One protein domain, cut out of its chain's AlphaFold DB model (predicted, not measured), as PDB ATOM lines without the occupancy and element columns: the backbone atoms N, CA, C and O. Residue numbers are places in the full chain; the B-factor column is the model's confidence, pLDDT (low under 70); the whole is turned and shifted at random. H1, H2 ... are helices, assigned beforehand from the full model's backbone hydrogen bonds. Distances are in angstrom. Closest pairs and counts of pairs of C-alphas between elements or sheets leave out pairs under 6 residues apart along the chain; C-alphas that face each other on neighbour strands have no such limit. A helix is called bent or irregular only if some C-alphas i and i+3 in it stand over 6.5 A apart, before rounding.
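AT A GLANCE: This is residues 307 to 495 and 503 to 510 of the 584 residues of the protein "Hypothetical protein" of Palpitomonas bilix (UniProt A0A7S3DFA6). What shape do these helices make? The chain winds in stacked turns: H3, H6a, H8 and H11 stand side by side in one row, running the same way, and H2, H5, H7 and H10 follow one another in a second row beside it. H4, H6b and H9 cover a third side, and residues 414 to 419 stick out. What is it built of, and how tightly? The printed part has 197 residues with eleven named helices, H1 to H11 in that order, and no named strand; its class is all helix. It is compact, with a radius of gyration of the C-alphas of 16.5 A, and rounded, spanning 50 by 40 by 35 A.

IN THESE COORDINATES: Where are the first helices? H1 is residues 307 to 313, beginning with C-alpha 307 at (-38.439, 16.325, 60.157). Then come H2, residues 315 to 327, H3, 331 to 350 and 28.1 A long, H4, 356 to 364, and H5, 367 to 372. Is the longest helix straight? H6, residues 381 to 412, was assigned as one helix by its hydrogen bonds but is bent, with C-alphas 397 and 400 9.2 A apart; its arms are H6a, 381 to 397, 24.3 A, and H6b, 400 to 412. What follows? H7 is residues 423 to 433, H8 437 to 452 and 22.1 A long, H9 459 to 472 and 20.3 A long, H10 474 to 482, and H11 503 to 510, ending with C-alpha 510 at (-20.249, 37.406, 28.473).

HOW THE PARTS SIT: How does it open? H1 touches H4, closest at the C-alphas of Lys 312 and Leu 358, 5.2 A. H2 and H3 form a helical hairpin, closest at Ala 325 and Tyr 337, 5.2 A between C-alphas; residues 322 to 326 of H2 alone touch H5. What does the hub H6 touch? H6a touches H3, C-alphas of Asp 342 and Thr 390 5.3 A apart, and H8, C-alphas of His 392 and Val 446 5.6 A apart, at shallow tilts of 24 and 25 degrees, the same way. H6b touches H9, whose residues 461 to 465 alone take part, at a steep tilt of 55 degrees, C-alphas of Ala 404 and Ala 461 5.6 A apart. And the last helices? H7 and H8 form another helical hairpin, and H11 touches H10, C-alphas of Met 477 and Ser 505 6.4 A apart. Are the backbones regularly paired? Each O i to N i+4 pair is within hydrogen-bond range in H1 to H5, H6a, H6b, H7 to H9 and H11, and 4 of 5 in H10.

THE WHOLE: How far does it reach? The two C-alphas farthest apart, of Phe 310 and Lys 483, are 50.5 A apart. Is it printed whole? Residues 496 to 502 are not printed, and C-alphas 495 and 503 are 12.2 A apart across this cut, in the link from H10 to H11; of the links printed whole, none is long. Where is confidence low? The pLDDT is under 70 in residues 353 to 356, 412 to 420 and 453 to 459.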
ATOM      1  N   ILE A 307     -39.894  16.525  60.098       93.38
ATOM      2  CA  ILE A 307     -38.439  16.325  60.157       93.38
ATOM      3  C   ILE A 307     -37.723  17.668  59.960       93.38
ATOM      4  O   ILE A 307     -36.858  18.028  60.757       93.38
ATOM      5  N   ALA A 308     -38.116  18.449  58.952       92.12
ATOM      6  CA  ALA A 308     -37.542  19.769  58.696       92.12
ATOM      7  C   ALA A 308     -37.763  20.739  59.868       92.12
ATOM      8  O   ALA A 308     -36.859  21.493  60.224       92.12
ATOM      9  N   SER A 309     -38.934  20.693  60.512       90.94
ATOM     10  CA  SER A 309     -39.238  21.490  61.707       90.94
ATOM     11  C   SER A 309     -38.337  21.129  62.895       90.94
ATOM     12  O   SER A 309     -37.810  22.020  63.566       90.94
ATOM     13  N   PHE A 310     -38.086  19.833  63.121       92.62
ATOM     14  CA  PHE A 310     -37.118  19.378  64.121       92.62
ATOM     15  C   PHE A 310     -35.707  19.895  63.818       92.62
ATOM     16  O   PHE A 310     -35.062  20.448  64.703       92.62
ATOM     17  N   LEU A 311     -35.243  19.766  62.571       92.50
ATOM     18  CA  LEU A 311     -33.908  20.224  62.175       92.50
ATOM     19  C   LEU A 311     -33.754  21.734  62.360       92.50
ATOM     20  O   LEU A 311     -32.768  22.182  62.933       92.50
ATOM     21  N   LYS A 312     -34.759  22.509  61.940       89.12
ATOM     22  CA  LYS A 312     -34.790  23.967  62.096       89.12
ATOM     23  C   LYS A 312     -34.701  24.406  63.560       89.12
ATOM     24  O   LYS A 312     -34.083  25.417  63.850       89.12
ATOM     25  N   THR A 313     -35.388  23.715  64.465       89.56
ATOM     26  CA  THR A 313     -35.482  24.128  65.878       89.56
ATOM     27  C   THR A 313     -34.348  23.580  66.743       89.56
ATOM     28  O   THR A 313     -34.225  23.966  67.904       89.56
ATOM     29  N   ASN A 314     -33.511  22.696  66.194       91.12
ATOM     30  CA  ASN A 314     -32.438  22.030  66.914       91.12
ATOM     31  C   ASN A 314     -31.054  22.476  66.420       91.12
ATOM     32  O   ASN A 314     -30.335  21.730  65.749       91.12
ATOM     33  N   ASP A 315     -30.649  23.677  66.836       90.19
ATOM     34  CA  ASP A 315     -29.324  24.234  66.530       90.19
ATOM     35  C   ASP A 315     -28.187  23.318  66.987       90.19
ATOM     36  O   ASP A 315     -27.172  23.191  66.312       90.19
ATOM     37  N   SER A 316     -28.353  22.599  68.102       92.75
ATOM     38  CA  SER A 316     -27.312  21.690  68.595       92.75
ATOM     39  C   SER A 316     -27.021  20.540  67.620       92.75
ATOM     40  O   SER A 316     -25.859  20.148  67.451       92.75
ATOM     41  N   TYR A 317     -28.054  20.042  66.931       94.31
ATOM     42  CA  TYR A 317     -27.924  19.026  65.893       94.31
ATOM     43  C   TYR A 317     -27.216  19.601  64.659       94.31
ATOM     44  O   TYR A 317     -26.221  19.031  64.203       94.31
ATOM     45  N   LEU A 318     -27.671  20.756  64.155       93.69
ATOM     46  CA  LEU A 318     -27.083  21.401  62.974       93.69
ATOM     47  C   LEU A 318     -25.638  21.860  63.212       93.69
ATOM     48  O   LEU A 318     -24.780  21.650  62.353       93.69
ATOM     49  N   ALA A 319     -25.328  22.408  64.386       92.94
ATOM     50  CA  ALA A 319     -23.971  22.774  64.776       92.94
ATOM     51  C   ALA A 319     -23.054  21.544  64.845       92.94
ATOM     52  O   ALA A 319     -21.922  21.581  64.362       92.94
ATOM     53  N   SER A 320     -23.543  20.427  65.399       94.19
ATOM     54  CA  SER A 320     -22.793  19.163  65.440       94.19
ATOM     55  C   SER A 320     -22.540  18.605  64.037       94.19
ATOM     56  O   SER A 320     -21.445  18.107  63.764       94.19
ATOM     57  N   LEU A 321     -23.516  18.739  63.131       94.19
ATOM     58  CA  LEU A 321     -23.394  18.376  61.718       94.19
ATOM     59  C   LEU A 321     -22.330  19.204  61.017       94.19
ATOM     60  O   LEU A 321     -21.402  18.640  60.437       94.19
ATOM     61  N   CYS A 322     -22.438  20.527  61.102       92.12
ATOM     62  CA  CYS A 322     -21.533  21.422  60.401       92.12
ATOM     63  C   CYS A 322     -20.107  21.309  60.940       92.12
ATOM     64  O   CYS A 322     -19.156  21.228  60.162       92.12
ATOM     65  N   LYS A 323     -19.952  21.204  62.263       91.44
ATOM     66  CA  LYS A 323     -18.653  20.981  62.897       91.44
ATOM     67  C   LYS A 323     -18.048  19.636  62.499       91.44
ATOM     68  O   LYS A 323     -16.890  19.586  62.101       91.44
ATOM     69  N   GLY A 324     -18.826  18.552  62.553       91.12
ATOM     70  CA  GLY A 324     -18.367  17.225  62.137       91.12
ATOM     71  C   GLY A 324     -17.931  17.187  60.669       91.12
ATOM     72  O   GLY A 324     -16.889  16.613  60.348       91.12
ATOM     73  N   ALA A 325     -18.674  17.867  59.792       90.81
ATOM     74  CA  ALA A 325     -18.352  18.000  58.374       90.81
ATOM     75  C   ALA A 325     -17.082  18.833  58.116       90.81
ATOM     76  O   ALA A 325     -16.308  18.504  57.214       90.81
ATOM     77  N   ALA A 326     -16.863  19.899  58.893       87.62
ATOM     78  CA  ALA A 326     -15.717  20.794  58.749       87.62
ATOM     79  C   ALA A 326     -14.415  20.206  59.325       87.62
ATOM     80  O   ALA A 326     -13.362  20.323  58.697       87.62
ATOM     81  N   ASP A 327     -14.492  19.549  60.487       87.69
ATOM     82  CA  ASP A 327     -13.321  19.105  61.256       87.69
ATOM     83  C   ASP A 327     -12.812  17.711  60.843       87.69
ATOM     84  O   ASP A 327     -11.693  17.320  61.189       87.69
ATOM     85  N   THR A 328     -13.613  16.919  60.120       87.31
ATOM     86  CA  THR A 328     -13.240  15.535  59.801       87.31
ATOM     87  C   THR A 328     -12.104  15.445  58.776       87.31
ATOM     88  O   THR A 328     -12.158  15.982  57.668       87.31
ATOM     89  N   SER A 329     -11.063  14.689  59.127       85.44
ATOM     90  CA  SER A 329      -9.955  14.356  58.225       85.44
ATOM     91  C   SER A 329     -10.140  13.021  57.493       85.44
ATOM     92  O   SER A 329      -9.389  12.723  56.562       85.44
ATOM     93  N   ASP A 330     -11.095  12.183  57.920       91.31
ATOM     94  CA  ASP A 330     -11.380  10.899  57.274       91.31
ATOM     95  C   ASP A 330     -12.313  11.106  56.079       91.31
ATOM     96  O   ASP A 330     -13.462  11.509  56.218       91.31
ATOM     97  N   ILE A 331     -11.837  10.742  54.888       91.31
ATOM     98  CA  ILE A 331     -12.581  10.833  53.628       91.31
ATOM     99  C   ILE A 331     -13.916  10.073  53.684       91.31
ATOM    100  O   ILE A 331     -14.887  10.493  53.048       91.31
ATOM    101  N   LYS A 332     -13.986   8.937  54.392       90.62
ATOM    102  CA  LYS A 332     -15.228   8.156  54.494       90.62
ATOM    103  C   LYS A 332     -16.269   8.885  55.335       90.62
ATOM    104  O   LYS A 332     -17.403   9.006  54.881       90.62
ATOM    105  N   GLN A 333     -15.870   9.391  56.499       91.19
ATOM    106  CA  GLN A 333     -16.745  10.181  57.365       91.19
ATOM    107  C   GLN A 333     -17.128  11.504  56.704       91.19
ATOM    108  O   GLN A 333     -18.307  11.828  56.654       91.19
ATOM    109  N   GLN A 334     -16.170  12.209  56.091       91.94
ATOM    110  CA  GLN A 334     -16.428  13.414  55.300       91.94
ATOM    111  C   GLN A 334     -17.520  13.167  54.259       91.94
ATOM    112  O   GLN A 334     -18.447  13.955  54.125       91.94
ATOM    113  N   ARG A 335     -17.460  12.031  53.552       92.69
ATOM    114  CA  ARG A 335     -18.491  11.654  52.583       92.69
ATOM    115  C   ARG A 335     -19.859  11.419  53.227       92.69
ATOM    116  O   ARG A 335     -20.853  11.758  52.604       92.69
ATOM    117  N   GLN A 336     -19.925  10.825  54.417       93.44
ATOM    118  CA  GLN A 336     -21.191  10.613  55.130       93.44
ATOM    119  C   GLN A 336     -21.798  11.938  55.603       93.44
ATOM    120  O   GLN A 336     -22.987  12.147  55.402       93.44
ATOM    121  N   TYR A 337     -20.980  12.846  56.143       94.81
ATOM    122  CA  TYR A 337     -21.418  14.193  56.518       94.81
ATOM    123  C   TYR A 337     -21.946  14.975  55.317       94.81
ATOM    124  O   TYR A 337     -23.015  15.566  55.406       94.81
ATOM    125  N   MET A 338     -21.229  14.942  54.190       94.75
ATOM    126  CA  MET A 338     -21.676  15.632  52.980       94.75
ATOM    127  C   MET A 338     -22.966  15.040  52.410       94.75
ATOM    128  O   MET A 338     -23.809  15.804  51.971       94.75
ATOM    129  N   HIS A 339     -23.152  13.715  52.455       94.38
ATOM    130  CA  HIS A 339     -24.423  13.094  52.058       94.38
ATOM    131  C   HIS A 339     -25.579  13.506  52.962       94.38
ATOM    132  O   HIS A 339     -26.636  13.851  52.460       94.38
ATOM    133  N   LEU A 340     -25.376  13.521  54.282       95.06
ATOM    134  CA  LEU A 340     -26.416  13.967  55.209       95.06
ATOM    135  C   LEU A 340     -26.753  15.451  55.001       95.06
ATOM    136  O   LEU A 340     -27.916  15.834  55.059       95.06
ATOM    137  N   LEU A 341     -25.749  16.287  54.730       95.06
ATOM    138  CA  LEU A 341     -25.968  17.695  54.406       95.06
ATOM    139  C   LEU A 341     -26.770  17.858  53.107       95.06
ATOM    140  O   LEU A 341     -27.700  18.658  53.066       95.06
ATOM    141  N   ASP A 342     -26.432  17.078  52.080       94.88
ATOM    142  CA  ASP A 342     -27.153  17.035  50.808       94.88
ATOM    143  C   ASP A 342     -28.606  16.582  50.997       94.88
ATOM    144  O   ASP A 342     -29.520  17.260  50.546       94.88
ATOM    145  N   GLU A 343     -28.848  15.515  51.765       94.19
ATOM    146  CA  GLU A 343     -30.197  15.034  52.095       94.19
ATOM    147  C   GLU A 343     -31.044  16.112  52.791       94.19
ATOM    148  O   GLU A 343     -32.227  16.256  52.483       94.19
ATOM    149  N   ILE A 344     -30.451  16.912  53.684       93.75
ATOM    150  CA  ILE A 344     -31.152  18.027  54.339       93.75
ATOM    151  C   ILE A 344     -31.461  19.151  53.338       93.75
ATOM    152  O   ILE A 344     -32.550  19.725  53.388       93.75
ATOM    153  N   VAL A 345     -30.544  19.465  52.419       92.56
ATOM    154  CA  VAL A 345     -30.773  20.465  51.361       92.56
ATOM    155  C   VAL A 345     -31.864  20.005  50.388       92.56
ATOM    156  O   VAL A 345     -32.763  20.785  50.068       92.56
ATOM    157  N   GLN A 346     -31.861  18.730  49.989       92.12
ATOM    158  CA  GLN A 346     -32.915  18.138  49.158       92.12
ATOM    159  C   GLN A 346     -34.264  18.126  49.879       92.12
ATOM    160  O   GLN A 346     -35.286  18.468  49.283       92.12
ATOM    161  N   LEU A 347     -34.271  17.798  51.176       91.94
ATOM    162  CA  LEU A 347     -35.461  17.888  52.015       91.94
ATOM    163  C   LEU A 347     -36.008  19.318  52.005       91.94
ATOM    164  O   LEU A 347     -37.172  19.516  51.673       91.94
ATOM    165  N   ALA A 348     -35.171  20.316  52.293       89.50
ATOM    166  CA  ALA A 348     -35.576  21.719  52.293       89.50
ATOM    167  C   ALA A 348     -36.163  22.153  50.938       89.50
ATOM    168  O   ALA A 348     -37.204  22.804  50.896       89.50
ATOM    169  N   LYS A 349     -35.540  21.736  49.832       87.00
ATOM    170  CA  LYS A 349     -35.995  22.020  48.463       87.00
ATOM    171  C   LYS A 349     -37.340  21.365  48.144       87.00
ATOM    172  O   LYS A 349     -38.187  21.994  47.513       87.00
ATOM    173  N   SER A 350     -37.557  20.130  48.599       86.00
ATOM    174  CA  SER A 350     -38.807  19.393  48.365       86.00
ATOM    175  C   SER A 350     -40.033  20.037  49.023       86.00
ATOM    176  O   SER A 350     -41.154  19.813  48.575       86.00
ATOM    177  N   LEU A 351     -39.828  20.862  50.057       83.69
ATOM    178  CA  LEU A 351     -40.896  21.548  50.788       83.69
ATOM    179  C   LEU A 351     -41.330  22.883  50.149       83.69
ATOM    180  O   LEU A 351     -42.274  23.519  50.621       83.69
ATOM    181  N   GLY A 352     -40.685  23.316  49.060       71.88
ATOM    182  CA  GLY A 352     -41.035  24.549  48.353       71.88
ATOM    183  C   GLY A 352     -40.785  25.820  49.177       71.88
ATOM    184  O   GLY A 352     -39.757  25.969  49.832       71.88
ATOM    185  N   SER A 353     -41.720  26.774  49.131       57.56
ATOM    186  CA  SER A 353     -41.603  28.108  49.752       57.56
ATOM    187  C   SER A 353     -41.810  28.134  51.276       57.56
ATOM    188  O   SER A 353     -41.792  29.209  51.879       57.56
ATOM    189  N   SER A 354     -41.952  26.971  51.921       51.94
ATOM    190  CA  SER A 354     -42.017  26.827  53.377       51.94
ATOM    191  C   SER A 354     -41.050  25.715  53.840       51.94
ATOM    192  O   SER A 354     -41.388  24.551  53.655       51.94
ATOM    193  N   PRO A 355     -39.874  25.997  54.449       51.59
ATOM    194  CA  PRO A 355     -39.493  27.265  55.047       51.59
ATOM    195  C   PRO A 355     -38.089  27.760  54.607       51.59
ATOM    196  O   PRO A 355     -37.091  27.086  54.884       51.59
ATOM    197  N   PRO A 356     -37.950  28.985  54.056       58.66
ATOM    198  CA  PRO A 356     -36.643  29.641  53.893       58.66
ATOM    199  C   PRO A 356     -35.754  29.561  55.154       58.66
ATOM    200  O   PRO A 356     -34.535  29.464  55.058       58.66
ATOM    201  N   SER A 357     -36.368  29.423  56.333       74.31
ATOM    202  CA  SER A 357     -35.669  29.285  57.607       74.31
ATOM    203  C   SER A 357     -34.818  28.024  57.808       74.31
ATOM    204  O   SER A 357     -34.006  28.035  58.721       74.31
ATOM    205  N   LEU A 358     -35.016  26.912  57.075       88.00
ATOM    206  CA  LEU A 358     -34.113  25.753  57.246       88.00
ATOM    207  C   LEU A 358     -32.757  26.021  56.578       88.00
ATOM    208  O   LEU A 358     -31.719  25.668  57.134       88.00
ATOM    209  N   PHE A 359     -32.759  26.698  55.427       89.19
ATOM    210  CA  PHE A 359     -31.531  27.190  54.808       89.19
ATOM    211  C   PHE A 359     -30.851  28.244  55.685       89.19
ATOM    212  O   PHE A 359     -29.642  28.161  55.884       89.19
ATOM    213  N   ASP A 360     -31.619  29.174  56.263       88.31
ATOM    214  CA  ASP A 360     -31.079  30.161  57.205       88.31
ATOM    215  C   ASP A 360     -30.438  29.472  58.423       88.31
ATOM    216  O   ASP A 360     -29.280  29.741  58.735       88.31
ATOM    217  N   ALA A 361     -31.117  28.492  59.033       90.81
ATOM    218  CA  ALA A 361     -30.576  27.728  60.158       90.81
ATOM    219  C   ALA A 361     -29.286  26.968  59.790       90.81
ATOM    220  O   ALA A 361     -28.336  26.939  60.572       90.81
ATOM    221  N   LEU A 362     -29.202  26.374  58.592       91.94
ATOM    222  CA  LEU A 362     -27.965  25.747  58.102       91.94
ATOM    223  C   LEU A 362     -26.823  26.763  57.954       91.94
ATOM    224  O   LEU A 362     -25.678  26.469  58.312       91.94
ATOM    225  N   LEU A 363     -27.119  27.952  57.423       90.56
ATOM    226  CA  LEU A 363     -26.136  29.020  57.244       90.56
ATOM    227  C   LEU A 363     -25.618  29.531  58.592       90.56
ATOM    228  O   LEU A 363     -24.399  29.591  58.775       90.56
ATOM    229  N   GLU A 364     -26.515  29.797  59.543       90.50
ATOM    230  CA  GLU A 364     -26.193  30.235  60.908       90.50
ATOM    231  C   GLU A 364     -25.337  29.208  61.667       90.50
ATOM    232  O   GLU A 364     -24.424  29.577  62.405       90.50
ATOM    233  N   ASN A 365     -25.566  27.911  61.435       91.62
ATOM    234  CA  ASN A 365     -24.848  26.827  62.108       91.62
ATOM    235  C   ASN A 365     -23.517  26.425  61.435       91.62
ATOM    236  O   ASN A 365     -22.834  25.519  61.920       91.62
ATOM    237  N   GLY A 366     -23.097  27.106  60.361       89.44
ATOM    238  CA  GLY A 366     -21.742  26.975  59.813       89.44
ATOM    239  C   GLY A 366     -21.623  26.306  58.443       89.44
ATOM    240  O   GLY A 366     -20.524  25.883  58.078       89.44
ATOM    241  N   PHE A 367     -22.689  26.254  57.637       92.81
ATOM    242  CA  PHE A 367     -22.635  25.733  56.261       92.81
ATOM    243  C   PHE A 367     -21.507  26.354  55.415       92.81
ATOM    244  O   PHE A 367     -20.734  25.651  54.758       92.81
ATOM    245  N   ILE A 368     -21.345  27.681  55.472       90.50
ATOM    246  CA  ILE A 368     -20.298  28.393  54.720       90.50
ATOM    247  C   ILE A 368     -18.892  28.014  55.199       90.50
ATOM    248  O   ILE A 368     -17.958  28.009  54.397       90.50
ATOM    249  N   ALA A 369     -18.722  27.653  56.474       88.19
ATOM    250  CA  ALA A 369     -17.443  27.180  56.996       88.19
ATOM    251  C   ALA A 369     -17.063  25.814  56.399       88.19
ATOM    252  O   ALA A 369     -15.908  25.627  56.024       88.19
ATOM    253  N   ILE A 370     -18.029  24.906  56.207       90.88
ATOM    254  CA  ILE A 370     -17.812  23.609  55.538       90.88
ATOM    255  C   ILE A 370     -17.322  23.826  54.102       90.88
ATOM    256  O   ILE A 370     -16.322  23.237  53.682       90.88
ATOM    257  N   MET A 371     -17.996  24.716  53.365       91.56
ATOM    258  CA  MET A 371     -17.668  25.020  51.967       91.56
ATOM    259  C   MET A 371     -16.334  25.761  51.834       91.56
ATOM    260  O   MET A 371     -15.561  25.503  50.914       91.56
ATOM    261  N   ASN A 372     -16.015  26.636  52.791       85.81
ATOM    262  CA  ASN A 372     -14.688  27.230  52.910       85.81
ATOM    263  C   ASN A 372     -13.624  26.230  53.397       85.81
ATOM    264  O   ASN A 372     -12.436  26.505  53.244       85.81
ATOM    265  N   GLY A 373     -14.008  25.108  53.988       82.44
ATOM    266  CA  GLY A 373     -13.091  24.103  54.499       82.44
ATOM    267  C   GLY A 373     -12.535  23.186  53.408       82.44
ATOM    268  O   GLY A 373     -12.300  23.567  52.259       82.44
ATOM    269  N   GLY A 374     -12.303  21.930  53.789       81.88
ATOM    270  CA  GLY A 374     -11.688  20.928  52.921       81.88
ATOM    271  C   GLY A 374     -12.639  20.231  51.942       81.88
ATOM    272  O   GLY A 374     -12.161  19.430  51.142       81.88
ATOM    273  N   ALA A 375     -13.953  20.478  51.992       90.56
ATOM    274  CA  ALA A 375     -14.936  19.711  51.219       90.56
ATOM    275  C   ALA A 375     -14.757  19.893  49.699       90.56
ATOM    276  O   ALA A 375     -14.574  18.910  48.976       90.56
ATOM    277  N   LEU A 376     -14.683  21.148  49.234       92.50
ATOM    278  CA  LEU A 376     -14.451  21.494  47.822       92.50
ATOM    279  C   LEU A 376     -13.065  21.073  47.308       92.50
ATOM    280  O   LEU A 376     -12.877  20.909  46.109       92.50
ATOM    281  N   PHE A 377     -12.095  20.855  48.200       91.00
ATOM    282  CA  PHE A 377     -10.723  20.454  47.856       91.00
ATOM    283  C   PHE A 377     -10.395  19.020  48.285       91.00
ATOM    284  O   PHE A 377      -9.225  18.628  48.344       91.00
ATOM    285  N   SER A 378     -11.416  18.214  48.587       92.19
ATOM    286  CA  SER A 378     -11.213  16.851  49.063       92.19
ATOM    287  C   SER A 378     -10.469  16.009  48.025       92.19
ATOM    288  O   SER A 378     -10.695  16.090  46.813       92.19
ATOM    289  N   LYS A 379      -9.605  15.110  48.505       90.75
ATOM    290  CA  LYS A 379      -8.922  14.128  47.644       90.75
ATOM    291  C   LYS A 379      -9.917  13.193  46.949       90.75
ATOM    292  O   LYS A 379      -9.604  12.623  45.906       90.75
ATOM    293  N   SER A 380     -11.115  13.032  47.511       94.25
ATOM    294  CA  SER A 380     -12.175  12.214  46.933       94.25
ATOM    295  C   SER A 380     -13.019  13.007  45.945       94.25
ATOM    296  O   SER A 380     -13.754  13.910  46.337       94.25
ATOM    297  N   ARG A 381     -13.006  12.576  44.676       94.56
ATOM    298  CA  ARG A 381     -13.919  13.064  43.627       94.56
ATOM    299  C   ARG A 381     -15.375  13.083  44.097       94.56
ATOM    300  O   ARG A 381     -16.076  14.056  43.877       94.56
ATOM    301  N   LYS A 382     -15.818  12.014  44.770       94.75
ATOM    302  CA  LYS A 382     -17.209  11.885  45.234       94.75
ATOM    303  C   LYS A 382     -17.574  12.947  46.270       94.75
ATOM    304  O   LYS A 382     -18.700  13.408  46.259       94.75
ATOM    305  N   VAL A 383     -16.642  13.310  47.154       95.44
ATOM    306  CA  VAL A 383     -16.886  14.352  48.164       95.44
ATOM    307  C   VAL A 383     -16.954  15.722  47.506       95.44
ATOM    308  O   VAL A 383     -17.871  16.473  47.804       95.44
ATOM    309  N   ARG A 384     -16.031  16.025  46.582       95.62
ATOM    310  CA  ARG A 384     -16.051  17.302  45.853       95.62
ATOM    311  C   ARG A 384     -17.329  17.482  45.037       95.62
ATOM    312  O   ARG A 384     -17.882  18.571  45.043       95.62
ATOM    313  N   GLN A 385     -17.796  16.412  44.389       96.94
ATOM    314  CA  GLN A 385     -19.051  16.407  43.638       96.94
ATOM    315  C   GLN A 385     -20.240  16.764  44.540       96.94
ATOM    316  O   GLN A 385     -20.885  17.772  44.296       96.94
ATOM    317  N   ILE A 386     -20.443  16.029  45.642       96.69
ATOM    318  CA  ILE A 386     -21.537  16.319  46.587       96.69
ATOM    319  C   ILE A 386     -21.403  17.747  47.134       96.69
ATOM    320  O   ILE A 386     -22.371  18.483  47.172       96.69
ATOM    321  N   ALA A 387     -20.194  18.187  47.494       96.75
ATOM    322  CA  ALA A 387     -19.986  19.530  48.026       96.75
ATOM    323  C   ALA A 387     -20.382  20.646  47.052       96.75
ATOM    324  O   ALA A 387     -21.004  21.620  47.476       96.75
ATOM    325  N   VAL A 388     -20.029  20.525  45.767       97.19
ATOM    326  CA  VAL A 388     -20.411  21.533  44.770       97.19
ATOM    327  C   VAL A 388     -21.897  21.443  44.415       97.19
ATOM    328  O   VAL A 388     -22.514  22.490  44.249       97.19
ATOM    329  N   ASP A 389     -22.480  20.238  44.374       96.75
ATOM    330  CA  ASP A 389     -23.914  20.022  44.137       96.75
ATOM    331  C   ASP A 389     -24.742  20.666  45.257       96.75
ATOM    332  O   ASP A 389     -25.550  21.559  44.999       96.75
ATOM    333  N   THR A 390     -24.451  20.316  46.514       96.56
ATOM    334  CA  THR A 390     -25.127  20.872  47.689       96.56
ATOM    335  C   THR A 390     -24.975  22.397  47.748       96.56
ATOM    336  O   THR A 390     -25.938  23.111  48.032       96.56
ATOM    337  N   LEU A 391     -23.785  22.940  47.450       96.38
ATOM    338  CA  LEU A 391     -23.573  24.391  47.393       96.38
ATOM    339  C   LEU A 391     -24.375  25.050  46.266       96.38
ATOM    340  O   LEU A 391     -24.958  26.111  46.485       96.38
ATOM    341  N   HIS A 392     -24.408  24.449  45.080       95.50
ATOM    342  CA  HIS A 392     -25.170  24.956  43.944       95.50
ATOM    343  C   HIS A 392     -26.666  25.005  44.247       95.50
ATOM    344  O   HIS A 392     -27.300  26.040  44.052       95.50
ATOM    345  N   GLU A 393     -27.219  23.940  44.814       93.06
ATOM    346  CA  GLU A 393     -28.633  23.899  45.174       93.06
ATOM    347  C   GLU A 393     -28.990  24.886  46.281       93.06
ATOM    348  O   GLU A 393     -29.980  25.609  46.164       93.06
ATOM    349  N   THR A 394     -28.149  24.985  47.312       92.81
ATOM    350  CA  THR A 394     -28.323  25.979  48.380       92.81
ATOM    351  C   THR A 394     -28.256  27.397  47.798       92.81
ATOM    352  O   THR A 394     -29.074  28.248  48.134       92.81
ATOM    353  N   THR A 395     -27.332  27.660  46.864       92.50
ATOM    354  CA  THR A 395     -27.195  28.977  46.212       92.50
ATOM    355  C   THR A 395     -28.403  29.317  45.356       92.50
ATOM    356  O   THR A 395     -28.872  30.455  45.410       92.50
ATOM    357  N   SER A 396     -28.947  28.343  44.628       90.00
ATOM    358  CA  SER A 396     -30.172  28.517  43.852       90.00
ATOM    359  C   SER A 396     -31.393  28.770  44.741       90.00
ATOM    360  O   SER A 396     -32.299  29.479  44.313       90.00
ATOM    361  N   ALA A 397     -31.435  28.196  45.947       87.69
ATOM    362  CA  ALA A 397     -32.565  28.334  46.863       87.69
ATOM    363  C   ALA A 397     -32.529  29.641  47.678       87.69
ATOM    364  O   ALA A 397     -33.567  30.274  47.864       87.69
ATOM    365  N   CYS A 398     -31.355  30.069  48.162       87.69
ATOM    366  CA  CYS A 398     -31.218  31.221  49.063       87.69
ATOM    367  C   CYS A 398     -30.019  32.129  48.723       87.69
ATOM    368  O   CYS A 398     -29.206  32.479  49.582       87.69
ATOM    369  N   THR A 399     -29.919  32.566  47.461       90.12
ATOM    370  CA  THR A 399     -28.772  33.351  46.957       90.12
ATOM    371  C   THR A 399     -28.398  34.537  47.860       90.12
ATOM    372  O   THR A 399     -27.221  34.710  48.179       90.12
ATOM    373  N   GLU A 400     -29.369  35.334  48.320       87.94
ATOM    374  CA  GLU A 400     -29.098  36.500  49.179       87.94
ATOM    375  C   GLU A 400     -28.514  36.136  50.543       87.94
ATOM    376  O   GLU A 400     -27.575  36.789  51.002       87.94
ATOM    377  N   ALA A 401     -29.022  35.077  51.170       89.25
ATOM    378  CA  ALA A 401     -28.539  34.623  52.467       89.25
ATOM    379  C   ALA A 401     -27.089  34.116  52.363       89.25
ATOM    380  O   ALA A 401     -26.245  34.450  53.202       89.25
ATOM    381  N   ILE A 402     -26.751  33.411  51.274       91.31
ATOM    382  CA  ILE A 402     -25.363  33.016  50.995       91.31
ATOM    383  C   ILE A 402     -24.482  34.243  50.761       91.31
ATOM    384  O   ILE A 402     -23.391  34.328  51.332       91.31
ATOM    385  N   ARG A 403     -24.930  35.218  49.958       91.44
ATOM    386  CA  ARG A 403     -24.165  36.453  49.716       91.44
ATOM    387  C   ARG A 403     -23.860  37.179  51.024       91.44
ATOM    388  O   ARG A 403     -22.708  37.553  51.251       91.44
ATOM    389  N   ALA A 404     -24.862  37.346  51.885       89.81
ATOM    390  CA  ALA A 404     -24.709  37.963  53.198       89.81
ATOM    391  C   ALA A 404     -23.701  37.195  54.068       89.81
ATOM    392  O   ALA A 404     -22.752  37.799  54.570       89.81
ATOM    393  N   SER A 405     -23.827  35.869  54.137       89.31
ATOM    394  CA  SER A 405     -22.940  35.004  54.926       89.31
ATOM    395  C   SER A 405     -21.480  35.052  54.446       89.31
ATOM    396  O   SER A 405     -20.545  35.069  55.253       89.31
ATOM    397  N   ILE A 406     -21.244  35.127  53.127       89.62
ATOM    398  CA  ILE A 406     -19.895  35.312  52.564       89.62
ATOM    399  C   ILE A 406     -19.333  36.682  52.968       89.62
ATOM    400  O   ILE A 406     -18.169  36.773  53.360       89.62
ATOM    401  N   VAL A 407     -20.131  37.751  52.877       89.12
ATOM    402  CA  VAL A 407     -19.703  39.112  53.248       89.12
ATOM    403  C   VAL A 407     -19.406  39.226  54.745       89.12
ATOM    404  O   VAL A 407     -18.425  39.864  55.125       89.12
ATOM    405  N   GLU A 408     -20.199  38.587  55.598       86.25
ATOM    406  CA  GLU A 408     -19.957  38.530  57.042       86.25
ATOM    407  C   GLU A 408     -18.677  37.752  57.379       86.25
ATOM    408  O   GLU A 408     -17.840  38.214  58.165       86.25
ATOM    409  N   SER A 409     -18.455  36.621  56.702       82.06
ATOM    410  CA  SER A 409     -17.205  35.856  56.807       82.06
ATOM    411  C   SER A 409     -15.986  36.702  56.410       82.06
ATOM    412  O   SER A 409     -14.928  36.599  57.024       82.06
ATOM    413  N   LEU A 410     -16.121  37.590  55.418       78.31
ATOM    414  CA  LEU A 410     -15.054  38.515  55.017       78.31
ATOM    415  C   LEU A 410     -14.764  39.591  56.076       78.31
ATOM    416  O   LEU A 410     -13.606  39.967  56.255       78.31
ATOM    417  N   ALA A 411     -15.787  40.099  56.768       77.50
ATOM    418  CA  ALA A 411     -15.625  41.140  57.787       77.50
ATOM    419  C   ALA A 411     -14.951  40.607  59.064       77.50
ATOM    420  O   ALA A 411     -14.062  41.257  59.626       77.50
ATOM    421  N   SER A 412     -15.340  39.402  59.487       69.31
ATOM    422  CA  SER A 412     -14.793  38.712  60.664       69.31
ATOM    423  C   SER A 412     -13.322  38.301  60.503       69.31
ATOM    424  O   SER A 412     -12.590  38.260  61.488       69.31
ATOM    425  N   HIS A 413     -12.855  38.087  59.269       61.50
ATOM    426  CA  HIS A 413     -11.481  37.669  58.951       61.50
ATOM    427  C   HIS A 413     -10.589  38.823  58.458       61.50
ATOM    428  O   HIS A 413      -9.588  38.598  57.779       61.50
ATOM    429  N   SER A 414     -10.900  40.073  58.820       51.62
ATOM    430  CA  SER A 414     -10.140  41.278  58.424       51.62
ATOM    431  C   SER A 414      -8.666  41.318  58.888       51.62
ATOM    432  O   SER A 414      -7.937  42.236  58.514       51.62
ATOM    433  N   GLY A 415      -8.206  40.315  59.648       45.41
ATOM    434  CA  GLY A 415      -6.803  40.087  60.021       45.41
ATOM    435  C   GLY A 415      -6.160  38.809  59.455       45.41
ATOM    436  O   GLY A 415      -5.015  38.523  59.799       45.41
ATOM    437  N   ALA A 416      -6.863  38.031  58.622       45.94
ATOM    438  CA  ALA A 416      -6.316  36.820  58.013       45.94
ATOM    439  C   ALA A 416      -5.230  37.165  56.980       45.94
ATOM    440  O   ALA A 416      -5.303  38.171  56.270       45.94
ATOM    441  N   THR A 417      -4.196  36.326  56.896       42.38
ATOM    442  CA  THR A 417      -3.136  36.461  55.890       42.38
ATOM    443  C   THR A 417      -3.729  36.507  54.480       42.38
ATOM    444  O   THR A 417      -4.719  35.836  54.206       42.38
ATOM    445  N   VAL A 418      -3.082  37.238  53.568       45.38
ATOM    446  CA  VAL A 418      -3.472  37.402  52.148       45.38
ATOM    447  C   VAL A 418      -3.763  36.067  51.423       45.38
ATOM    448  O   VAL A 418      -4.470  36.066  50.416       45.38
ATOM    449  N   ASP A 419      -3.261  34.943  51.944       45.28
ATOM    450  CA  ASP A 419      -3.420  33.595  51.387       45.28
ATOM    451  C   ASP A 419      -4.766  32.902  51.678       45.28
ATOM    452  O   ASP A 419      -5.113  31.954  50.967       45.28
ATOM    453  N   GLU A 420      -5.571  33.347  52.650       61.97
ATOM    454  CA  GLU A 420      -6.877  32.719  52.901       61.97
ATOM    455  C   GLU A 420      -7.934  33.219  51.904       61.97
ATOM    456  O   GLU A 420      -8.548  34.279  52.044       61.97
ATOM    457  N   MET A 421      -8.149  32.431  50.850       71.19
ATOM    458  CA  MET A 421      -9.201  32.682  49.866       71.19
ATOM    459  C   MET A 421     -10.592  32.530  50.499       71.19
ATOM    460  O   MET A 421     -10.895  31.510  51.124       71.19
ATOM    461  N   CYS A 422     -11.477  33.501  50.258       85.94
ATOM    462  CA  CYS A 422     -12.904  33.330  50.542       85.94
ATOM    463  C   CYS A 422     -13.557  32.360  49.542       85.94
ATOM    464  O   CYS A 422     -12.935  31.977  48.547       85.94
ATOM    465  N   LEU A 423     -14.826  32.008  49.772       91.62
ATOM    466  CA  LEU A 423     -15.558  31.037  48.953       91.62
ATOM    467  C   LEU A 423     -15.507  31.355  47.448       91.62
ATOM    468  O   LEU A 423     -15.263  30.455  46.655       91.62
ATOM    469  N   LEU A 424     -15.612  32.628  47.046       92.38
ATOM    470  CA  LEU A 424     -15.474  33.034  45.637       92.38
ATOM    471  C   LEU A 424     -14.097  32.693  45.045       92.38
ATOM    472  O   LEU A 424     -14.006  32.193  43.926       92.38
ATOM    473  N   GLY A 425     -13.021  32.939  45.795       92.06
ATOM    474  CA  GLY A 425     -11.667  32.589  45.360       92.06
ATOM    475  C   GLY A 425     -11.470  31.075  45.281       92.06
ATOM    476  O   GLY A 425     -10.830  30.582  44.353       92.06
ATOM    477  N   LYS A 426     -12.078  30.337  46.216       92.88
ATOM    478  CA  LYS A 426     -12.077  28.871  46.227       92.88
ATOM    479  C   LYS A 426     -12.836  28.295  45.036       92.88
ATOM    480  O   LYS A 426     -12.299  27.422  44.367       92.88
ATOM    481  N   LEU A 427     -14.013  28.826  44.714       96.00
ATOM    482  CA  LEU A 427     -14.783  28.438  43.530       96.00
ATOM    483  C   LEU A 427     -14.014  28.719  42.237       96.00
ATOM    484  O   LEU A 427     -13.970  27.858  41.365       96.00
ATOM    485  N   LEU A 428     -13.332  29.868  42.131       95.56
ATOM    486  CA  LEU A 428     -12.463  30.144  40.983       95.56
ATOM    487  C   LEU A 428     -11.315  29.128  40.891       95.56
ATOM    488  O   LEU A 428     -10.961  28.690  39.796       95.56
ATOM    489  N   HIS A 429     -10.738  28.729  42.026       93.50
ATOM    490  CA  HIS A 429      -9.725  27.680  42.043       93.50
ATOM    491  C   HIS A 429     -10.302  26.323  41.622       93.50
ATOM    492  O   HIS A 429      -9.657  25.634  40.841       93.50
ATOM    493  N   VAL A 430     -11.503  25.948  42.070       95.06
ATOM    494  CA  VAL A 430     -12.187  24.712  41.642       95.06
ATOM    495  C   VAL A 430     -12.450  24.733  40.133       95.06
ATOM    496  O   VAL A 430     -12.032  23.812  39.434       95.06
ATOM    497  N   LEU A 431     -13.029  25.818  39.609       96.19
ATOM    498  CA  LEU A 431     -13.233  26.036  38.172       96.19
ATOM    499  C   LEU A 431     -11.920  25.855  37.401       96.19
ATOM    500  O   LEU A 431     -11.873  25.177  36.377       96.19
ATOM    501  N   ALA A 432     -10.824  26.420  37.910       94.44
ATOM    502  CA  ALA A 432      -9.530  26.353  37.255       94.44
ATOM    503  C   ALA A 432      -8.837  24.989  37.376       94.44
ATOM    504  O   ALA A 432      -8.131  24.601  36.443       94.44
ATOM    505  N   SER A 433      -8.959  24.294  38.510       92.44
ATOM    506  CA  SER A 433      -8.055  23.200  38.881       92.44
ATOM    507  C   SER A 433      -8.681  21.814  38.948       92.44
ATOM    508  O   SER A 433      -7.916  20.850  38.922       92.44
ATOM    509  N   ASP A 434     -10.010  21.685  39.055       94.56
ATOM    510  CA  ASP A 434     -10.627  20.369  39.242       94.56
ATOM    511  C   ASP A 434     -10.377  19.441  38.042       94.56
ATOM    512  O   ASP A 434     -10.233  19.867  36.894       94.56
ATOM    513  N   SER A 435     -10.298  18.145  38.330       93.38
ATOM    514  CA  SER A 435     -10.106  17.094  37.334       93.38
ATOM    515  C   SER A 435     -11.398  16.706  36.616       93.38
ATOM    516  O   SER A 435     -11.344  15.903  35.689       93.38
ATOM    517  N   GLU A 436     -12.547  17.220  37.055       94.44
ATOM    518  CA  GLU A 436     -13.865  16.878  36.526       94.44
ATOM    519  C   GLU A 436     -14.556  18.091  35.906       94.44
ATOM    520  O   GLU A 436     -14.846  19.073  36.586       94.44
ATOM    521  N   VAL A 437     -14.902  17.976  34.624       95.25
ATOM    522  CA  VAL A 437     -15.614  19.012  33.856       95.25
ATOM    523  C   VAL A 437     -16.926  19.416  34.539       95.25
ATOM    524  O   VAL A 437     -17.194  20.604  34.669       95.25
ATOM    525  N   GLY A 438     -17.704  18.450  35.044       96.25
ATOM    526  CA  GLY A 438     -18.976  18.724  35.727       96.25
ATOM    527  C   GLY A 438     -18.823  19.560  37.001       96.25
ATOM    528  O   GLY A 438     -19.605  20.479  37.226       96.25
ATOM    529  N   ILE A 439     -17.770  19.313  37.791       97.12
ATOM    530  CA  ILE A 439     -17.480  20.099  39.002       97.12
ATOM    531  C   ILE A 439     -17.072  21.528  38.622       97.12
ATOM    532  O   ILE A 439     -17.499  22.483  39.268       97.12
ATOM    533  N   GLN A 440     -16.278  21.693  37.557       97.38
ATOM    534  CA  GLN A 440     -15.909  23.021  37.055       97.38
ATOM    535  C   GLN A 440     -17.137  23.818  36.600       97.38
ATOM    536  O   GLN A 440     -17.225  25.005  36.908       97.38
ATOM    537  N   THR A 441     -18.067  23.172  35.889       97.56
ATOM    538  CA  THR A 441     -19.309  23.795  35.407       97.56
ATOM    539  C   THR A 441     -20.156  24.292  36.570       97.56
ATOM    540  O   THR A 441     -20.459  25.479  36.624       97.56
ATOM    541  N   LEU A 442     -20.426  23.444  37.564       97.69
ATOM    542  CA  LEU A 442     -21.214  23.848  38.731       97.69
ATOM    543  C   LEU A 442     -20.532  24.954  39.543       97.69
ATOM    544  O   LEU A 442     -21.195  25.872  40.017       97.69
ATOM    545  N   ALA A 443     -19.201  24.927  39.667       97.81
ATOM    546  CA  ALA A 443     -18.474  26.016  40.313       97.81
ATOM    547  C   ALA A 443     -18.642  27.350  39.561       97.81
ATOM    548  O   ALA A 443     -18.795  28.394  40.198       97.81
ATOM    549  N   ALA A 444     -18.637  27.326  38.223       97.56
ATOM    550  CA  ALA A 444     -18.905  28.502  37.399       97.56
ATOM    551  C   ALA A 444     -20.348  28.997  37.558       97.56
ATOM    552  O   ALA A 444     -20.552  30.201  37.710       97.56
ATOM    553  N   ASP A 445     -21.322  28.088  37.604       96.50
ATOM    554  CA  ASP A 445     -22.734  28.425  37.797       96.50
ATOM    555  C   ASP A 445     -22.974  29.072  39.166       96.50
ATOM    556  O   ASP A 445     -23.652  30.094  39.256       96.50
ATOM    557  N   VAL A 446     -22.337  28.568  40.230       96.94
ATOM    558  CA  VAL A 446     -22.385  29.200  41.561       96.94
ATOM    559  C   VAL A 446     -21.761  30.597  41.537       96.94
ATOM    560  O   VAL A 446     -22.338  31.534  42.088       96.94
ATOM    561  N   ILE A 447     -20.600  30.778  40.889       96.69
ATOM    562  CA  ILE A 447     -19.981  32.108  40.729       96.69
ATOM    563  C   ILE A 447     -20.949  33.059  40.015       96.69
ATOM    564  O   ILE A 447     -21.134  34.192  40.461       96.69
ATOM    565  N   CYS A 448     -21.573  32.589  38.936       94.06
ATOM    566  CA  CYS A 448     -22.548  33.336  38.156       94.06
ATOM    567  C   CYS A 448     -23.745  33.756  39.027       94.06
ATOM    568  O   CYS A 448     -23.995  34.948  39.203       94.06
ATOM    569  N   GLN A 449     -24.406  32.807  39.695       93.12
ATOM    570  CA  GLN A 449     -25.541  33.072  40.587       93.12
ATOM    571  C   GLN A 449     -25.188  34.086  41.683       93.12
ATOM    572  O   GLN A 449     -25.934  35.039  41.916       93.12
ATOM    573  N   LEU A 450     -24.020  33.948  42.320       92.81
ATOM    574  CA  LEU A 450     -23.582  34.845  43.391       92.81
ATOM    575  C   LEU A 450     -23.265  36.266  42.917       92.81
ATOM    576  O   LEU A 450     -23.405  37.193  43.713       92.81
ATOM    577  N   LEU A 451     -22.862  36.465  41.664       91.56
ATOM    578  CA  LEU A 451     -22.510  37.789  41.141       91.56
ATOM    579  C   LEU A 451     -23.650  38.445  40.351       91.56
ATOM    580  O   LEU A 451     -23.723  39.674  40.299       91.56
ATOM    581  N   GLU A 452     -24.577  37.660  39.801       83.12
ATOM    582  CA  GLU A 452     -25.520  38.151  38.790       83.12
ATOM    583  C   GLU A 452     -26.981  38.165  39.209       83.12
ATOM    584  O   GLU A 452     -27.664  39.125  38.865       83.12
ATOM    585  N   SER A 453     -27.456  37.160  39.959       67.62
ATOM    586  CA  SER A 453     -28.882  37.031  40.305       67.62
ATOM    587  C   SER A 453     -29.432  38.345  40.882       67.62
ATOM    588  O   SER A 453     -28.918  38.843  41.892       67.62
ATOM    589  N   GLU A 454     -30.419  38.946  40.214       60.84
ATOM    590  CA  GLU A 454     -31.121  40.137  40.692       60.84
ATOM    591  C   GLU A 454     -32.177  39.710  41.709       60.84
ATOM    592  O   GLU A 454     -33.271  39.279  41.357       60.84
ATOM    593  N   SER A 455     -31.847  39.814  42.994       53.56
ATOM    594  CA  SER A 455     -32.839  39.686  44.051       53.56
ATOM    595  C   SER A 455     -33.610  40.999  44.200       53.56
ATOM    596  O   SER A 455     -33.044  42.099  44.205       53.56
ATOM    597  N   VAL A 456     -34.923  40.896  44.397       48.97
ATOM    598  CA  VAL A 456     -35.747  42.019  44.853       48.97
ATOM    599  C   VAL A 456     -35.506  42.185  46.358       48.97
ATOM    600  O   VAL A 456     -36.283  41.719  47.183       48.97
ATOM    601  N   GLY A 457     -34.374  42.787  46.730       49.81
ATOM    602  CA  GLY A 457     -34.012  43.033  48.130       49.81
ATOM    603  C   GLY A 457     -32.521  42.855  48.423       49.81
ATOM    604  O   GLY A 457     -31.960  41.790  48.213       49.81
ATOM    605  N   SER A 458     -31.912  43.921  48.958       54.25
ATOM    606  CA  SER A 458     -30.525  44.056  49.451       54.25
ATOM    607  C   SER A 458     -29.361  43.941  48.445       54.25
ATOM    608  O   SER A 458     -28.409  43.182  48.608       54.25
ATOM    609  N   SER A 459     -29.341  44.872  47.488       63.31
ATOM    610  CA  SER A 459     -28.235  45.166  46.548       63.31
ATOM    611  C   SER A 459     -26.811  45.244  47.163       63.31
ATOM    612  O   SER A 459     -25.821  44.979  46.481       63.31
ATOM    613  N   ASN A 460     -26.660  45.537  48.463       81.06
ATOM    614  CA  ASN A 460     -25.353  45.817  49.078       81.06
ATOM    615  C   ASN A 460     -24.406  44.601  49.145       81.06
ATOM    616  O   ASN A 460     -23.203  44.748  48.925       81.06
ATOM    617  N   ALA A 461     -24.912  43.402  49.460       87.19
ATOM    618  CA  ALA A 461     -24.055  42.218  49.569       87.19
ATOM    619  C   ALA A 461     -23.481  41.836  48.198       87.19
ATOM    620  O   ALA A 461     -22.268  41.666  48.057       87.19
ATOM    621  N   ARG A 462     -24.336  41.819  47.167       88.38
ATOM    622  CA  ARG A 462     -23.937  41.609  45.770       88.38
ATOM    623  C   ARG A 462     -22.874  42.618  45.329       88.38
ATOM    624  O   ARG A 462     -21.827  42.206  44.838       88.38
ATOM    625  N   SER A 463     -23.080  43.920  45.552       88.12
ATOM    626  CA  SER A 463     -22.096  44.946  45.169       88.12
ATOM    627  C   SER A 463     -20.729  44.735  45.827       88.12
ATOM    628  O   SER A 463     -19.709  44.845  45.148       88.12
ATOM    629  N   LYS A 464     -20.691  44.372  47.116       88.75
ATOM    630  CA  LYS A 464     -19.438  44.062  47.830       88.75
ATOM    631  C   LYS A 464     -18.725  42.836  47.260       88.75
ATOM    632  O   LYS A 464     -17.499  42.831  47.158       88.75
ATOM    633  N   LEU A 465     -19.473  41.798  46.881       90.81
ATOM    634  CA  LEU A 465     -18.900  40.608  46.250       90.81
ATOM    635  C   LEU A 465     -18.349  40.911  44.858       90.81
ATOM    636  O   LEU A 465     -17.243  40.474  44.545       90.81
ATOM    637  N   ILE A 466     -19.070  41.702  44.058       90.50
ATOM    638  CA  ILE A 466     -18.598  42.181  42.755       90.50
ATOM    639  C   ILE A 466     -17.302  42.979  42.933       90.50
ATOM    640  O   ILE A 466     -16.313  42.704  42.256       90.50
ATOM    641  N   GLU A 467     -17.266  43.931  43.866       89.06
ATOM    642  CA  GLU A 467     -16.060  44.703  44.165       89.06
ATOM    643  C   GLU A 467     -14.880  43.793  44.518       89.06
ATOM    644  O   GLU A 467     -13.830  43.853  43.870       89.06
ATOM    645  N   ARG A 468     -15.089  42.870  45.462       89.69
ATOM    646  CA  ARG A 468     -14.075  41.894  45.869       89.69
ATOM    647  C   ARG A 468     -13.606  41.021  44.705       89.69
ATOM    648  O   ARG A 468     -12.418  40.707  44.626       89.69
ATOM    649  N   TRP A 469     -14.513  40.626  43.812       92.12
ATOM    650  CA  TRP A 469     -14.199  39.832  42.628       92.12
ATOM    651  C   TRP A 469     -13.248  40.568  41.689       92.12
ATOM    652  O   TRP A 469     -12.208  40.020  41.313       92.12
ATOM    653  N   TYR A 470     -13.563  41.820  41.353       91.12
ATOM    654  CA  TYR A 470     -12.715  42.640  40.488       91.12
ATOM    655  C   TYR A 470     -11.339  42.907  41.095       91.12
ATOM    656  O   TYR A 470     -10.345  42.846  40.373       91.12
ATOM    657  N   ASP A 471     -11.278  43.144  42.404       88.50
ATOM    658  CA  ASP A 471     -10.030  43.506  43.074       88.50
ATOM    659  C   ASP A 471      -9.080  42.308  43.241       88.50
ATOM    660  O   ASP A 471      -7.863  42.472  43.158       88.50
ATOM    661  N   MET A 472      -9.615  41.096  43.448       88.12
ATOM    662  CA  MET A 472      -8.810  39.933  43.856       88.12
ATOM    663  C   MET A 472      -8.745  38.791  42.836       88.12
ATOM    664  O   MET A 472      -7.754  38.056  42.800       88.12
ATOM    665  N   TYR A 473      -9.797  38.586  42.041       91.06
ATOM    666  CA  TYR A 473     -10.007  37.327  41.311       91.06
ATOM    667  C   TYR A 473     -10.119  37.510  39.798       91.06
ATOM    668  O   TYR A 473      -9.685  36.640  39.043       91.06
ATOM    669  N   MET A 474     -10.601  38.663  39.339       91.38
ATOM    670  CA  MET A 474     -10.835  38.930  37.920       91.38
ATOM    671  C   MET A 474      -9.575  38.766  37.063       91.38
ATOM    672  O   MET A 474      -9.625  38.115  36.023       91.38
ATOM    673  N   CYS A 475      -8.422  39.271  37.512       88.75
ATOM    674  CA  CYS A 475      -7.161  39.090  36.782       88.75
ATOM    675  C   CYS A 475      -6.794  37.608  36.624       88.75
ATOM    676  O   CYS A 475      -6.400  37.198  35.538       88.75
ATOM    677  N   LYS A 476      -6.966  36.795  37.677       90.94
ATOM    678  CA  LYS A 476      -6.707  35.347  37.627       90.94
ATOM    679  C   LYS A 476      -7.659  34.646  36.660       90.94
ATOM    680  O   LYS A 476      -7.209  33.831  35.863       90.94
ATOM    681  N   MET A 477      -8.945  34.998  36.686       92.69
ATOM    682  CA  MET A 477      -9.931  34.469  35.740       92.69
ATOM    683  C   MET A 477      -9.559  34.817  34.291       92.69
ATOM    684  O   MET A 477      -9.612  33.954  33.424       92.69
ATOM    685  N   LEU A 478      -9.108  36.045  34.016       89.62
ATOM    686  CA  LEU A 478      -8.680  36.424  32.668       89.62
ATOM    687  C   LEU A 478      -7.459  35.646  32.174       89.62
ATOM    688  O   LEU A 478      -7.371  35.352  30.982       89.62
ATOM    689  N   GLU A 479      -6.547  35.254  33.066       89.44
ATOM    690  CA  GLU A 479      -5.451  34.366  32.682       89.44
ATOM    691  C   GLU A 479      -5.948  33.006  32.185       89.44
ATOM    692  O   GLU A 479      -5.328  32.464  31.274       89.44
ATOM    693  N   LEU A 480      -7.056  32.472  32.725       90.38
ATOM    694  CA  LEU A 480      -7.678  31.224  32.245       90.38
ATOM    695  C   LEU A 480      -8.146  31.335  30.793       90.38
ATOM    696  O   LEU A 480      -8.199  30.344  30.068       90.38
ATOM    697  N   VAL A 481      -8.486  32.550  30.371       87.62
ATOM    698  CA  VAL A 481      -9.016  32.820  29.041       87.62
ATOM    699  C   VAL A 481      -7.907  33.068  28.021       87.62
ATOM    700  O   VAL A 481      -8.050  32.697  26.857       87.62
ATOM    701  N   THR A 482      -6.805  33.688  28.436       84.44
ATOM    702  CA  THR A 482      -5.726  34.114  27.530       84.44
ATOM    703  C   THR A 482      -4.538  33.160  27.494       84.44
ATOM    704  O   THR A 482      -3.795  33.162  26.514       84.44
ATOM    705  N   LYS A 483      -4.346  32.337  28.530       83.38
ATOM    706  CA  LYS A 483      -3.201  31.429  28.676       83.38
ATOM    707  C   LYS A 483      -3.678  29.987  28.851       83.38
ATOM    708  O   LYS A 483      -4.788  29.728  29.294       83.38
ATOM    709  N   THR A 484      -2.803  29.030  28.558       73.56
ATOM    710  CA  THR A 484      -3.039  27.594  28.812       73.56
ATOM    711  C   THR A 484      -2.353  27.088  30.088       73.56
ATOM    712  O   THR A 484      -2.698  26.025  30.606       73.56
ATOM    713  N   SER A 485      -1.407  27.863  30.628       76.19
ATOM    714  CA  SER A 485      -0.672  27.573  31.862       76.19
ATOM    715  C   SER A 485      -0.785  28.741  32.841       76.19
ATOM    716  O   SER A 485      -0.641  29.899  32.440       76.19
ATOM    717  N   HIS A 486      -0.996  28.437  34.123       80.69
ATOM    718  CA  HIS A 486      -1.197  29.434  35.180       80.69
ATOM    719  C   HIS A 486      -0.349  29.077  36.398       80.69
ATOM    720  O   HIS A 486      -0.382  27.943  36.866       80.69
ATOM    721  N   SER A 487       0.394  30.047  36.931       80.62
ATOM    722  CA  SER A 487       1.296  29.843  38.075       80.62
ATOM    723  C   SER A 487       0.565  29.532  39.383       80.62
ATOM    724  O   SER A 487       1.131  28.896  40.266       80.62
ATOM    725  N   TRP A 488      -0.689  29.969  39.504       83.94
ATOM    726  CA  TRP A 488      -1.521  29.795  40.694       83.94
ATOM    727  C   TRP A 488      -2.365  28.511  40.670       83.94
ATOM    728  O   TRP A 488      -3.087  28.249  41.626       83.94
ATOM    729  N   VAL A 489      -2.261  27.702  39.607       83.12
ATOM    730  CA  VAL A 489      -2.913  26.390  39.496       83.12
ATOM    731  C   VAL A 489      -1.838  25.309  39.583       83.12
ATOM    732  O   VAL A 489      -1.052  25.123  38.659       83.12
ATOM    733  N   SER A 490      -1.787  24.593  40.705       71.19
ATOM    734  CA  SER A 490      -0.709  23.638  41.011       71.19
ATOM    735  C   SER A 490      -0.957  22.212  40.496       71.19
ATOM    736  O   SER A 490      -0.026  21.406  40.432       71.19
ATOM    737  N   GLN A 491      -2.196  21.876  40.118       73.69
ATOM    738  CA  GLN A 491      -2.580  20.531  39.680       73.69
ATOM    739  C   GLN A 491      -2.355  20.304  38.180       73.69
ATOM    740  O   GLN A 491      -2.631  21.164  37.341       73.69
ATOM    741  N   LYS A 492      -1.898  19.093  37.829       78.19
ATOM    742  CA  LYS A 492      -1.912  18.614  36.440       78.19
ATOM    743  C   LYS A 492      -3.358  18.388  36.012       78.19
ATOM    744  O   LYS A 492      -4.086  17.655  36.675       78.19
ATOM    745  N   ARG A 493      -3.736  18.991  34.889       85.44
ATOM    746  CA  ARG A 493      -5.090  18.963  34.331       85.44
ATOM    747  C   ARG A 493      -5.075  18.278  32.971       85.44
ATOM    748  O   ARG A 493      -4.070  18.340  32.260       85.44
ATOM    749  N   SER A 494      -6.180  17.634  32.611       90.00
ATOM    750  CA  SER A 494      -6.380  17.174  31.238       90.00
ATOM    751  C   SER A 494      -6.559  18.381  30.308       90.00
ATOM    752  O   SER A 494      -6.912  19.478  30.751       90.00
ATOM    753  N   VAL A 495      -6.330  18.186  29.006       89.38
ATOM    754  CA  VAL A 495      -6.604  19.230  28.004       89.38
ATOM    755  C   VAL A 495      -8.075  19.641  28.062       89.38
ATOM    756  O   VAL A 495      -8.372  20.827  28.007       89.38
ATOM    757  N   TYR A 503     -13.529  27.964  28.533       93.69
ATOM    758  CA  TYR A 503     -14.897  28.139  28.049       93.69
ATOM    759  C   TYR A 503     -15.776  28.820  29.106       93.69
ATOM    760  O   TYR A 503     -16.299  29.902  28.854       93.69
ATOM    761  N   LEU A 504     -15.852  28.249  30.310       95.56
ATOM    762  CA  LEU A 504     -16.668  28.754  31.416       95.56
ATOM    763  C   LEU A 504     -16.268  30.177  31.821       95.56
ATOM    764  O   LEU A 504     -17.120  31.044  31.975       95.56
ATOM    765  N   SER A 505     -14.964  30.459  31.903       94.94
ATOM    766  CA  SER A 505     -14.468  31.817  32.173       94.94
ATOM    767  C   SER A 505     -14.856  32.812  31.073       94.94
ATOM    768  O   SER A 505     -15.090  33.984  31.355       94.94
ATOM    769  N   SER A 506     -14.942  32.359  29.819       92.75
ATOM    770  CA  SER A 506     -15.411  33.194  28.706       92.75
ATOM    771  C   SER A 506     -16.910  33.480  28.817       92.75
ATOM    772  O   SER A 506     -17.320  34.620  28.619       92.75
ATOM    773  N   GLU A 507     -17.727  32.487  29.181       93.12
ATOM    774  CA  GLU A 507     -19.167  32.682  29.401       93.12
ATOM    775  C   GLU A 507     -19.440  33.606  30.599       93.12
ATOM    776  O   GLU A 507     -20.264  34.511  30.485       93.12
ATOM    777  N   LEU A 508     -18.673  33.494  31.691       93.69
ATOM    778  CA  LEU A 508     -18.744  34.445  32.807       93.69
ATOM    779  C   LEU A 508     -18.460  35.885  32.349       93.69
ATOM    780  O   LEU A 508     -19.160  36.806  32.750       93.69
ATOM    781  N   ILE A 509     -17.488  36.108  31.454       91.69
ATOM    782  CA  ILE A 509     -17.237  37.448  30.886       91.69
ATOM    783  C   ILE A 509     -18.426  37.933  30.052       91.69
ATOM    784  O   ILE A 509     -18.768  39.115  30.124       91.69
ATOM    785  N   VAL A 510     -19.041  37.057  29.244       89.69
ATOM    786  CA  VAL A 510     -20.249  37.406  28.473       89.69
ATOM    787  C   VAL A 510     -21.342  37.897  29.409       89.69
ATOM    788  O   VAL A 510     -21.995  38.892  29.095       89.69
TER     789      VAL A 510